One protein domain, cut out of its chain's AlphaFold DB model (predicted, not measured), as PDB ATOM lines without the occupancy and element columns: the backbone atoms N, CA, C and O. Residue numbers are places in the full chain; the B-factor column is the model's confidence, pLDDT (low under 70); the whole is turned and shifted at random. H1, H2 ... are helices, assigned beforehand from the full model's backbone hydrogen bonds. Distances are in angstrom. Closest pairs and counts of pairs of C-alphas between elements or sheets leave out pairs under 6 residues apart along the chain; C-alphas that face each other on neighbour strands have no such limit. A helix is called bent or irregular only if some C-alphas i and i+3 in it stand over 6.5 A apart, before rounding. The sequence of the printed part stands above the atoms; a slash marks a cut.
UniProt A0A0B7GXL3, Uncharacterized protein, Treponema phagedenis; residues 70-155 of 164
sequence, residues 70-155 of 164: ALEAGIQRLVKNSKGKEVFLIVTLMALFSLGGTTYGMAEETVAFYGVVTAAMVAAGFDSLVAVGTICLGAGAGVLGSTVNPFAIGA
ATOM      1  N   ALA A  70      40.072  19.830  57.423       85.25
ATOM      2  CA  ALA A  70      38.805  19.993  58.131       85.25
ATOM      3  C   ALA A  70      37.637  19.353  57.367       85.25
ATOM      4  O   ALA A  70      36.743  18.768  57.986       85.25
ATOM      5  N   LEU A  71      37.666  19.430  56.033       76.62
ATOM      6  CA  LEU A  71      36.647  18.841  55.170       76.62
ATOM      7  C   LEU A  71      36.664  17.310  55.281       76.62
ATOM      8  O   LEU A  71      35.641  16.692  55.578       76.62
ATOM      9  N   GLU A  72      37.839  16.703  55.130       75.12
ATOM     10  CA  GLU A  72      38.071  15.265  55.240       75.12
ATOM     11  C   GLU A  72      37.683  14.747  56.631       75.12
ATOM     12  O   GLU A  72      36.981  13.740  56.748       75.12
ATOM     13  N   ALA A  73      38.079  15.455  57.695       84.12
ATOM     14  CA  ALA A  73      37.742  15.097  59.070       84.12
ATOM     15  C   ALA A  73      36.232  15.189  59.344       84.12
ATOM     16  O   ALA A  73      35.657  14.298  59.979       84.12
ATOM     17  N   GLY A  74      35.570  16.243  58.855       82.62
ATOM     18  CA  GLY A  74      34.122  16.421  58.977       82.62
ATOM     19  C   GLY A  74      33.354  15.310  58.266       82.62
ATOM     20  O   GLY A  74      32.440  14.711  58.832       82.62
ATOM     21  N   ILE A  75      33.786  14.960  57.059       76.38
ATOM     22  CA  ILE A  75      33.180  13.894  56.274       76.38
ATOM     23  C   ILE A  75      33.417  12.516  56.921       76.38
ATOM     24  O   ILE A  75      32.468  11.747  57.078       76.38
ATOM     25  N   GLN A  76      34.633  12.204  57.386       76.94
ATOM     26  CA  GLN A  76      34.901  10.958  58.121       76.94
ATOM     27  C   GLN A  76      34.056  10.844  59.398       76.94
ATOM     28  O   GLN A  76      33.568   9.761  59.728       76.94
ATOM     29  N   ARG A  77      33.848  11.959  60.112       83.19
ATOM     30  CA  ARG A  77      32.970  12.027  61.290       83.19
ATOM     31  C   ARG A  77      31.525  11.689  60.917       83.19
ATOM     32  O   ARG A  77      30.898  10.905  61.629       83.19
ATOM     33  N   LEU A  78      31.017  12.248  59.817       76.56
ATOM     34  CA  LEU A  78      29.672  11.962  59.311       76.56
ATOM     35  C   LEU A  78      29.524  10.481  58.948       76.56
ATOM     36  O   LEU A  78      28.629   9.822  59.466       76.56
ATOM     37  N   VAL A  79      30.455   9.922  58.170       75.75
ATOM     38  CA  VAL A  79      30.445   8.496  57.795       75.75
ATOM     39  C   VAL A  79      30.472   7.586  59.025       75.75
ATOM     40  O   VAL A  79      29.695   6.636  59.119       75.75
ATOM     41  N   LYS A  80      31.329   7.882  60.010       78.50
ATOM     42  CA  LYS A  80      31.417   7.094  61.248       78.50
ATOM     43  C   LYS A  80      30.120   7.142  62.059       78.50
ATOM     44  O   LYS A  80      29.726   6.120  62.617       78.50
ATOM     45  N   ASN A  81      29.471   8.304  62.119       76.88
ATOM     46  CA  ASN A  81      28.213   8.497  62.840       76.88
ATOM     47  C   ASN A  81      26.998   7.908  62.106       76.88
ATOM     48  O   ASN A  81      25.983   7.637  62.742       76.88
ATOM     49  N   SER A  82      27.101   7.692  60.794       73.50
ATOM     50  CA  SER A  82      26.029   7.140  59.958       73.50
ATOM     51  C   SER A  82      26.015   5.608  59.870       73.50
ATOM     52  O   SER A  82      25.158   5.064  59.175       73.50
ATOM     53  N   LYS A  83      26.908   4.889  60.570       70.94
ATOM     54  CA  LYS A  83      26.909   3.412  60.591       70.94
ATOM     55  C   LYS A  83      25.565   2.863  61.092       70.94
ATOM     56  O   LYS A  83      25.180   3.133  62.229       70.94
ATOM     57  N   GLY A  84      24.870   2.084  60.256       73.31
ATOM     58  CA  GLY A  84      23.542   1.528  60.546       73.31
ATOM     59  C   GLY A  84      22.370   2.479  60.266       73.31
ATOM     60  O   GLY A  84      21.227   2.148  60.584       73.31
ATOM     61  N   LYS A  85      22.639   3.669  59.712       80.38
ATOM     62  CA  LYS A  85      21.653   4.656  59.239       80.38
ATOM     63  C   LYS A  85      22.169   5.332  57.970       80.38
ATOM     64  O   LYS A  85      22.197   6.559  57.880       80.38
ATOM     65  N   GLU A  86      22.599   4.549  56.987       78.19
ATOM     66  CA  GLU A  86      23.293   5.058  55.805       78.19
ATOM     67  C   GLU A  86      22.431   6.099  55.066       78.19
ATOM     68  O   GLU A  86      22.919   7.172  54.722       78.19
ATOM     69  N   VAL A  87      21.119   5.866  54.927       84.19
ATOM     70  CA  VAL A  87      20.173   6.814  54.295       84.19
ATOM     71  C   VAL A  87      20.175   8.193  54.973       84.19
ATOM     72  O   VAL A  87      19.996   9.217  54.313       84.19
ATOM     73  N   PHE A  88      20.439   8.259  56.280       86.75
ATOM     74  CA  PHE A  88      20.527   9.526  57.007       86.75
ATOM     75  C   PHE A  88      21.729  10.375  56.561       86.75
ATOM     76  O   PHE A  88      21.670  11.605  56.632       86.75
ATOM     77  N   LEU A  89      22.798   9.742  56.057       87.56
ATOM     78  CA  LEU A  89      23.943  10.444  55.474       87.56
ATOM     79  C   LEU A  89      23.522  11.237  54.232       87.56
ATOM     80  O   LEU A  89      23.866  12.411  54.130       87.56
ATOM     81  N   ILE A  90      22.731  10.628  53.341       92.12
ATOM     82  CA  ILE A  90      22.206  11.288  52.135       92.12
ATOM     83  C   ILE A  90      21.385  12.513  52.532       92.12
ATOM     84  O   ILE A  90      21.673  13.612  52.073       92.12
ATOM     85  N   VAL A  91      20.409  12.350  53.431       91.75
ATOM     86  CA  VAL A  91      19.531  13.453  53.862       91.75
ATOM     87  C   VAL A  91      20.333  14.601  54.477       91.75
ATOM     88  O   VAL A  91      20.096  15.763  54.159       91.75
ATOM     89  N   THR A  92      21.309  14.280  55.328       90.12
ATOM     90  CA  THR A  92      22.156  15.286  55.983       90.12
ATOM     91  C   THR A  92      23.008  16.044  54.970       90.12
ATOM     92  O   THR A  92      23.067  17.270  55.011       90.12
ATOM     93  N   LEU A  93      23.652  15.329  54.044       91.31
ATOM     94  CA  LEU A  93      24.474  15.947  53.007       91.31
ATOM     95  C   LEU A  93      23.622  16.787  52.056       91.31
ATOM     96  O   LEU A  93      23.981  17.930  51.794       91.31
ATOM     97  N   MET A  94      22.470  16.278  51.608       94.62
ATOM     98  CA  MET A  94      21.537  17.053  50.789       94.62
ATOM     99  C   MET A  94      21.122  18.339  51.497       94.62
ATOM    100  O   MET A  94      21.205  19.395  50.887       94.62
ATOM    101  N   ALA A  95      20.756  18.283  52.782       94.00
ATOM    102  CA  ALA A  95      20.399  19.474  53.549       94.00
ATOM    103  C   ALA A  95      21.556  20.485  53.637       94.00
ATOM    104  O   ALA A  95      21.339  21.679  53.437       94.00
ATOM    105  N   LEU A  96      22.788  20.024  53.885       91.50
ATOM    106  CA  LEU A  96      23.975  20.887  53.924       91.50
ATOM    107  C   LEU A  96      24.239  21.562  52.571       91.50
ATOM    108  O   LEU A  96      24.425  22.778  52.517       91.50
ATOM    109  N   PHE A  97      24.203  20.800  51.477       93.19
ATOM    110  CA  PHE A  97      24.379  21.349  50.133       93.19
ATOM    111  C   PHE A  97      23.216  22.258  49.723       93.19
ATOM    112  O   PHE A  97      23.452  23.289  49.102       93.19
ATOM    113  N   SER A  98      21.977  21.949  50.117       95.31
ATOM    114  CA  SER A  98      20.827  22.830  49.892       95.31
ATOM    115  C   SER A  98      20.954  24.149  50.648       95.31
ATOM    116  O   SER A  98      20.603  25.190  50.097       95.31
ATOM    117  N   LEU A  99      21.491  24.138  51.872       93.56
ATOM    118  CA  LEU A  99      21.778  25.363  52.620       93.56
ATOM    119  C   LEU A  99      22.827  26.220  51.902       93.56
ATOM    120  O   LEU A  99      22.622  27.422  51.748       93.56
ATOM    121  N   GLY A 100      23.911  25.620  51.404       89.94
ATOM    122  CA  GLY A 100      24.893  26.338  50.584       89.94
ATOM    123  C   GLY A 100      24.296  26.871  49.276       89.94
ATOM    124  O   GLY A 100      24.505  28.026  48.910       89.94
ATOM    125  N   GLY A 101      23.481  26.057  48.600       92.62
ATOM    126  CA  GLY A 101      22.800  26.429  47.360       92.62
ATOM    127  C   GLY A 101      21.845  27.609  47.540       92.62
ATOM    128  O   GLY A 101      21.885  28.559  46.767       92.62
ATOM    129  N   THR A 102      21.018  27.591  48.586       93.25
ATOM    130  CA  THR A 102      20.002  28.634  48.799       93.25
ATOM    131  C   THR A 102      20.580  29.953  49.315       93.25
ATOM    132  O   THR A 102      20.022  31.019  49.054       93.25
ATOM    133  N   THR A 103      21.713  29.899  50.027       89.25
ATOM    134  CA  THR A 103      22.311  31.082  50.662       89.25
ATOM    135  C   THR A 103      23.241  31.855  49.748       89.25
ATOM    136  O   THR A 103      23.073  33.060  49.623       89.25
ATOM    137  N   TYR A 104      24.213  31.203  49.111       84.00
ATOM    138  CA  TYR A 104      25.173  31.898  48.251       84.00
ATOM    139  C   TYR A 104      25.272  31.314  46.845       84.00
ATOM    140  O   TYR A 104      26.125  31.745  46.089       84.00
ATOM    141  N   GLY A 105      24.410  30.362  46.476       85.50
ATOM    142  CA  GLY A 105      24.414  29.801  45.128       85.50
ATOM    143  C   GLY A 105      25.549  28.810  44.879       85.50
ATOM    144  O   GLY A 105      26.163  28.843  43.831       85.50
ATOM    145  N   MET A 106      25.831  27.915  45.828       85.94
ATOM    146  CA  MET A 106      26.957  26.961  45.803       85.94
ATOM    147  C   MET A 106      27.006  25.969  44.612       85.94
ATOM    148  O   MET A 106      27.876  25.101  44.596       85.94
ATOM    149  N   ALA A 107      26.100  26.018  43.630       85.56
ATOM    150  CA  ALA A 107      26.026  24.996  42.578       85.56
ATOM    151  C   ALA A 107      27.358  24.824  41.829       85.56
ATOM    152  O   ALA A 107      27.832  23.697  41.681       85.56
ATOM    153  N   GLU A 108      27.993  25.919  41.435       79.06
ATOM    154  CA  GLU A 108      29.256  25.936  40.698       79.06
ATOM    155  C   GLU A 108      30.429  25.476  41.575       79.06
ATOM    156  O   GLU A 108      31.304  24.731  41.134       79.06
ATOM    157  N   GLU A 109      30.394  25.832  42.855       79.31
ATOM    158  CA  GLU A 109      31.441  25.504  43.823       79.31
ATOM    159  C   GLU A 109      31.379  24.044  44.285       79.31
ATOM    160  O   GLU A 109      32.367  23.504  44.790       79.31
ATOM    161  N   THR A 110      30.249  23.351  44.068       86.00
ATOM    162  CA  THR A 110      30.130  21.921  44.397       86.00
ATOM    163  C   THR A 110      31.158  21.049  43.680       86.00
ATOM    164  O   THR A 110      31.499  19.987  44.203       86.00
ATOM    165  N   VAL A 111      31.703  21.506  42.541       84.69
ATOM    166  CA  VAL A 111      32.721  20.796  41.747       84.69
ATOM    167  C   VAL A 111      33.908  20.361  42.614       84.69
ATOM    168  O   VAL A 111      34.347  19.212  42.528       84.69
ATOM    169  N   ALA A 112      34.367  21.234  43.515       79.19
ATOM    170  CA  ALA A 112      35.480  20.949  44.421       79.19
ATOM    171  C   ALA A 112      35.161  19.846  45.451       79.19
ATOM    172  O   ALA A 112      36.052  19.134  45.912       79.19
ATOM    173  N   PHE A 113      33.883  19.665  45.794       81.38
ATOM    174  CA  PHE A 113      33.448  18.729  46.827       81.38
ATOM    175  C   PHE A 113      33.197  17.316  46.303       81.38
ATOM    176  O   PHE A 113      33.278  16.376  47.096       81.38
ATOM    177  N   TYR A 114      32.925  17.133  45.004       88.56
ATOM    178  CA  TYR A 114      32.620  15.805  44.452       88.56
ATOM    179  C   TYR A 114      33.716  14.792  44.764       88.56
ATOM    180  O   TYR A 114      33.408  13.716  45.256       88.56
ATOM    181  N   GLY A 115      34.991  15.132  44.565       85.25
ATOM    182  CA  GLY A 115      36.085  14.191  44.821       85.25
ATOM    183  C   GLY A 115      36.095  13.662  46.261       85.25
ATOM    184  O   GLY A 115      36.070  12.450  46.485       85.25
ATOM    185  N   VAL A 116      36.081  14.568  47.243       83.38
ATOM    186  CA  VAL A 116      36.201  14.210  48.668       83.38
ATOM    187  C   VAL A 116      34.922  13.555  49.194       83.38
ATOM    188  O   VAL A 116      34.977  12.527  49.873       83.38
ATOM    189  N   VAL A 117      33.755  14.114  48.867       86.56
ATOM    190  CA  VAL A 117      32.468  13.602  49.354       86.56
ATOM    191  C   VAL A 117      32.125  12.271  48.691       86.56
ATOM    192  O   VAL A 117      31.703  11.348  49.387       86.56
ATOM    193  N   THR A 118      32.371  12.113  47.386       90.94
ATOM    194  CA  THR A 118      32.169  10.828  46.705       90.94
ATOM    195  C   THR A 118      33.082   9.751  47.269       90.94
ATOM    196  O   THR A 118      32.587   8.672  47.580       90.94
ATOM    197  N   ALA A 119      34.372  10.032  47.489       85.44
ATOM    198  CA  ALA A 119      35.283   9.057  48.092       85.44
ATOM    199  C   ALA A 119      34.776   8.561  49.458       85.44
ATOM    200  O   ALA A 119      34.806   7.365  49.749       85.44
ATOM    201  N   ALA A 120      34.250   9.463  50.284       82.94
ATOM    202  CA  ALA A 120      33.744   9.102  51.596       82.94
ATOM    203  C   ALA A 120      32.386   8.398  51.587       82.94
ATOM    204  O   ALA A 120      32.179   7.475  52.372       82.94
ATOM    205  N   MET A 121      31.462   8.802  50.715       87.31
ATOM    206  CA  MET A 121      30.182   8.107  50.555       87.31
ATOM    207  C   MET A 121      30.389   6.698  49.998       87.31
ATOM    208  O   MET A 121      29.753   5.760  50.473       87.31
ATOM    209  N   VAL A 122      31.341   6.526  49.077       89.00
ATOM    210  CA  VAL A 122      31.746   5.201  48.592       89.00
ATOM    211  C   VAL A 122      32.358   4.368  49.717       89.00
ATOM    212  O   VAL A 122      31.976   3.214  49.905       89.00
ATOM    213  N   ALA A 123      33.224   4.958  50.545       82.88
ATOM    214  CA  ALA A 123      33.746   4.288  51.739       82.88
ATOM    215  C   ALA A 123      32.650   3.927  52.768       82.88
ATOM    216  O   ALA A 123      32.835   3.005  53.562       82.88
ATOM    217  N   ALA A 124      31.512   4.628  52.753       80.56
ATOM    218  CA  ALA A 124      30.339   4.337  53.578       80.56
ATOM    219  C   ALA A 124      29.424   3.240  52.996       80.56
ATOM    220  O   ALA A 124      28.463   2.857  53.658       80.56
ATOM    221  N   GLY A 125      29.716   2.728  51.794       86.19
ATOM    222  CA  GLY A 125      28.957   1.658  51.139       86.19
ATOM    223  C   GLY A 125      27.984   2.119  50.051       86.19
ATOM    224  O   GLY A 125      27.242   1.292  49.528       86.19
ATOM    225  N   PHE A 126      27.980   3.406  49.692       89.81
ATOM    226  CA  PHE A 126      27.214   3.907  48.549       89.81
ATOM    227  C   PHE A 126      27.961   3.715  47.230       89.81
ATOM    228  O   PHE A 126      29.186   3.619  47.196       89.81
ATOM    229  N   ASP A 127      27.238   3.714  46.117       92.81
ATOM    230  CA  ASP A 127      27.857   3.860  44.807       92.81
ATOM    231  C   ASP A 127      28.164   5.338  44.494       92.81
ATOM    232  O   ASP A 127      27.644   6.276  45.111       92.81
ATOM    233  N   SER A 128      29.041   5.554  43.516       93.38
ATOM    234  CA  SER A 128      29.471   6.893  43.116       93.38
ATOM    235  C   SER A 128      28.339   7.736  42.525       93.38
ATOM    236  O   SER A 128      28.363   8.955  42.690       93.38
ATOM    237  N   LEU A 129      27.336   7.126  41.884       96.12
ATOM    238  CA  LEU A 129      26.206   7.851  41.303       96.12
ATOM    239  C   LEU A 129      25.296   8.404  42.400       96.12
ATOM    240  O   LEU A 129      24.900   9.565  42.318       96.12
ATOM    241  N   VAL A 130      25.022   7.635  43.457       94.75
ATOM    242  CA  VAL A 130      24.290   8.130  44.636       94.75
ATOM    243  C   VAL A 130      25.044   9.273  45.305       94.75
ATOM    244  O   VAL A 130      24.432  10.272  45.689       94.75
ATOM    245  N   ALA A 131      26.370   9.182  45.403       92.31
ATOM    246  CA  ALA A 131      27.165  10.247  45.997       92.31
ATOM    247  C   ALA A 131      27.129  11.548  45.179       92.31
ATOM    248  O   ALA A 131      26.838  12.615  45.717       92.31
ATOM    249  N   VAL A 132      27.357  11.455  43.867       94.81
ATOM    250  CA  VAL A 132      27.259  12.594  42.942       94.81
ATOM    251  C   VAL A 132      25.836  13.159  42.941       94.81
ATOM    252  O   VAL A 132      25.651  14.371  43.033       94.81
ATOM    253  N   GLY A 133      24.822  12.295  42.908       95.75
ATOM    254  CA  GLY A 133      23.414  12.680  42.943       95.75
ATOM    255  C   GLY A 133      23.037  13.423  44.223       95.75
ATOM    256  O   GLY A 133      22.330  14.421  44.158       95.75
ATOM    257  N   THR A 134      23.562  13.003  45.375       94.69
ATOM    258  CA  THR A 134      23.340  13.666  46.673       94.69
ATOM    259  C   THR A 134      23.825  15.117  46.649       94.69
ATOM    260  O   THR A 134      23.108  16.019  47.085       94.69
ATOM    261  N   ILE A 135      25.020  15.354  46.104       94.31
ATOM    262  CA  ILE A 135      25.615  16.694  45.995       94.31
ATOM    263  C   ILE A 135      24.842  17.532  44.972       94.31
ATOM    264  O   ILE A 135      24.395  18.635  45.286       94.31
ATOM    265  N   CYS A 136      24.641  16.982  43.771       94.94
ATOM    266  CA  CYS A 136      23.995  17.660  42.649       94.94
ATOM    267  C   CYS A 136      22.549  18.056  42.977       94.94
ATOM    268  O   CYS A 136      22.175  19.219  42.842       94.94
ATOM    269  N   LEU A 137      21.745  17.112  43.475       95.62
ATOM    270  CA  LEU A 137      20.352  17.369  43.840       95.62
ATOM    271  C   LEU A 137      20.249  18.259  45.078       95.62
ATOM    272  O   LEU A 137      19.391  19.134  45.109       95.62
ATOM    273  N   GLY A 138      21.116  18.070  46.077       95.50
ATOM    274  CA  GLY A 138      21.153  18.912  47.272       95.50
ATOM    275  C   GLY A 138      21.411  20.376  46.923       95.50
ATOM    276  O   GLY A 138      20.580  21.241  47.207       95.50
ATOM    277  N   ALA A 139      22.532  20.661  46.261       94.69
ATOM    278  CA  ALA A 139      22.895  22.024  45.885       94.69
ATOM    279  C   ALA A 139      21.921  22.612  44.863       94.69
ATOM    280  O   ALA A 139      21.464  23.738  45.048       94.69
ATOM    281  N   GLY A 140      21.534  21.837  43.845       93.81
ATOM    282  CA  GLY A 140      20.571  22.260  42.831       93.81
ATOM    283  C   GLY A 140      19.216  22.636  43.429       93.81
ATOM    284  O   GLY A 140      18.706  23.716  43.142       93.81
ATOM    285  N   ALA A 141      18.663  21.815  44.327       95.38
ATOM    286  CA  ALA A 141      17.420  22.143  45.029       95.38
ATOM    287  C   ALA A 141      17.551  23.420  45.876       95.38
ATOM    288  O   ALA A 141      16.632  24.237  45.906       95.38
ATOM    289  N   GLY A 142      18.704  23.626  46.520       94.56
ATOM    290  CA  GLY A 142      19.005  24.862  47.240       94.56
ATOM    291  C   GLY A 142      19.009  26.087  46.327       94.56
ATOM    292  O   GLY A 142      18.338  27.072  46.621       94.56
ATOM    293  N   VAL A 143      19.719  26.013  45.197       93.44
ATOM    294  CA  VAL A 143      19.782  27.101  44.209       93.44
ATOM    295  C   VAL A 143      18.412  27.383  43.596       93.44
ATOM    296  O   VAL A 143      18.073  28.544  43.401       93.44
ATOM    297  N   LEU A 144      17.577  26.371  43.361       92.50
ATOM    298  CA  LEU A 144      16.196  26.599  42.926       92.50
ATOM    299  C   LEU A 144      15.393  27.411  43.956       92.50
ATOM    300  O   LEU A 144      14.564  28.230  43.569       92.50
ATOM    301  N   GLY A 145      15.645  27.204  45.251       91.12
ATOM    302  CA  GLY A 145      15.008  27.957  46.331       91.12
ATOM    303  C   GLY A 145      15.549  29.380  46.518       91.12
ATOM    304  O   GLY A 145      14.771  30.256  46.880       91.12
ATOM    305  N   SER A 146      16.852  29.600  46.286       92.12
ATOM    306  CA  SER A 146      17.549  30.904  46.294       92.12
ATOM    307  C   SER A 146      17.002  31.931  47.302       92.12
ATOM    308  O   SER A 146      16.616  33.035  46.926       92.12
ATOM    309  N   THR A 147      16.964  31.586  48.594       89.38
ATOM    310  CA  THR A 147      16.365  32.457  49.621       89.38
ATOM    311  C   THR A 147      17.101  33.785  49.758       89.38
ATOM    312  O   THR A 147      16.468  34.837  49.792       89.38
ATOM    313  N   VAL A 148      18.433  33.740  49.835       87.62
ATOM    314  CA  VAL A 148      19.309  34.924  49.930       87.62
ATOM    315  C   VAL A 148      20.487  34.857  48.954       87.62
ATOM    316  O   VAL A 148      21.446  35.611  49.091       87.62
ATOM    317  N   ASN A 149      20.398  33.976  47.952       88.50
ATOM    318  CA  ASN A 149      21.408  33.785  46.916       88.50
ATOM    319  C   ASN A 149      21.680  35.101  46.151       88.50
ATOM    320  O   ASN A 149      20.810  35.555  45.397       88.50
ATOM    321  N   PRO A 150      22.881  35.697  46.281       80.00
ATOM    322  CA  PRO A 150      23.196  36.986  45.676       80.00
ATOM    323  C   PRO A 150      23.249  36.915  44.146       80.00
ATOM    324  O   PRO A 150      22.980  37.920  43.490       80.00
ATOM    325  N   PHE A 151      23.526  35.745  43.563       80.19
ATOM    326  CA  PHE A 151      23.543  35.567  42.111       80.19
ATOM    327  C   PHE A 151      22.134  35.609  41.526       80.19
ATOM    328  O   PHE A 151      21.871  36.353  40.583       80.19
ATOM    329  N   ALA A 152      21.207  34.855  42.120       85.38
ATOM    330  CA  ALA A 152      19.820  34.815  41.670       85.38
ATOM    331  C   ALA A 152      19.113  36.158  41.907       85.38
ATOM    332  O   ALA A 152      18.419  36.655  41.020       85.38
ATOM    333  N   ILE A 153      19.327  36.779  43.072       84.19
ATOM    334  CA  ILE A 153      18.746  38.087  43.405       84.19
ATOM    335  C   ILE A 153      19.327  39.186  42.507       84.19
ATOM    336  O   ILE A 153      18.579  40.032  42.016       84.19
ATOM    337  N   GLY A 154      20.639  39.166  42.248       79.75
ATOM    338  CA  GLY A 154      21.296  40.101  41.334       79.75
ATOM    339  C   GLY A 154      20.738  40.002  39.915       79.75
ATOM    340  O   GLY A 154      20.291  41.006  39.361       79.75
ATOM    341  N   ALA A 155      20.663  38.783  39.374       82.88
ATOM    342  CA  ALA A 155      20.086  38.530  38.054       82.88
ATOM    343  C   ALA A 155      18.610  38.955  37.971       82.88
ATOM    344  O   ALA A 155      18.198  39.578  36.992       82.88
TER     345      ALA A 155
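Overview. This is residues 70 to 155 of the 164 residues of an uncharacterized protein of Treponema phagedenis (UniProt A0A0B7GXL3). Two long helices, H2 and H4, run side by side in the same direction; H3 packs on residues 128 to 135 of H4, H1 packs on residues 116 to 121 of H3, and short H5 lies beyond the far ends of H2 and H4. H1 to H4 form an up-and-down bundle, each helix running against the one before it in the chain, with mostly crossed packing. The printed part has 86 residues with five named helices, H1 to H5 in order, and no named strand: all helix. It is compact, with a radius of gyration of the C-alphas of 13.0 A, and elongated, spanning 42 by 24 by 21 A.

Arrangement. H1, residues 70 to 81, touches H3, residues 111 to 123, closest at the C-alphas of Ile 75 and Ala 120, 6.7 A, at a shallow tilt of 32 degrees, the same way. H2, residues 86 to 104, touches H4, residues 128 to 145, closest at the C-alphas of Ser 98 and Gly 142, 3.8 A, at a tilt of 37 degrees, only just steep, the same way. H3 and H4 touch as a helical hairpin, closest at the C-alphas of Thr 118 and Ala 131, 5.1 A, at a steep tilt of 45 degrees, opposite ways. H2 only just touches H5, residues 150 to 155, with 3 pairs of C-alphas within 8 A, closest Tyr 104 and Pro 150, 6.0 A. H1 and H4 are apart. Every O i to N i+4 pair is within hydrogen-bond range in H1, H4 and H5, against 14 of 15 in H2 and 7 of 9 in H3.

Along the chain. H1 begins at C-alpha 70 (38.805, 19.993, 58.131) and is 16.3 A long; H2 is 27.9 A, H3 19.3 A and H4 25.8 A. H3 is only just irregular: C-alphas 112 and 115 are 6.8 A apart. H5, 8.4 A, ends at C-alpha 155 (20.086, 38.530, 38.054).

Size, cuts and confidence. The C-alphas farthest apart, of Gly 84 and Ala 155, are 43.4 A apart. The printed part has no cut and no long link. Its mean pLDDT is 86.8, and no printed residue is under 70.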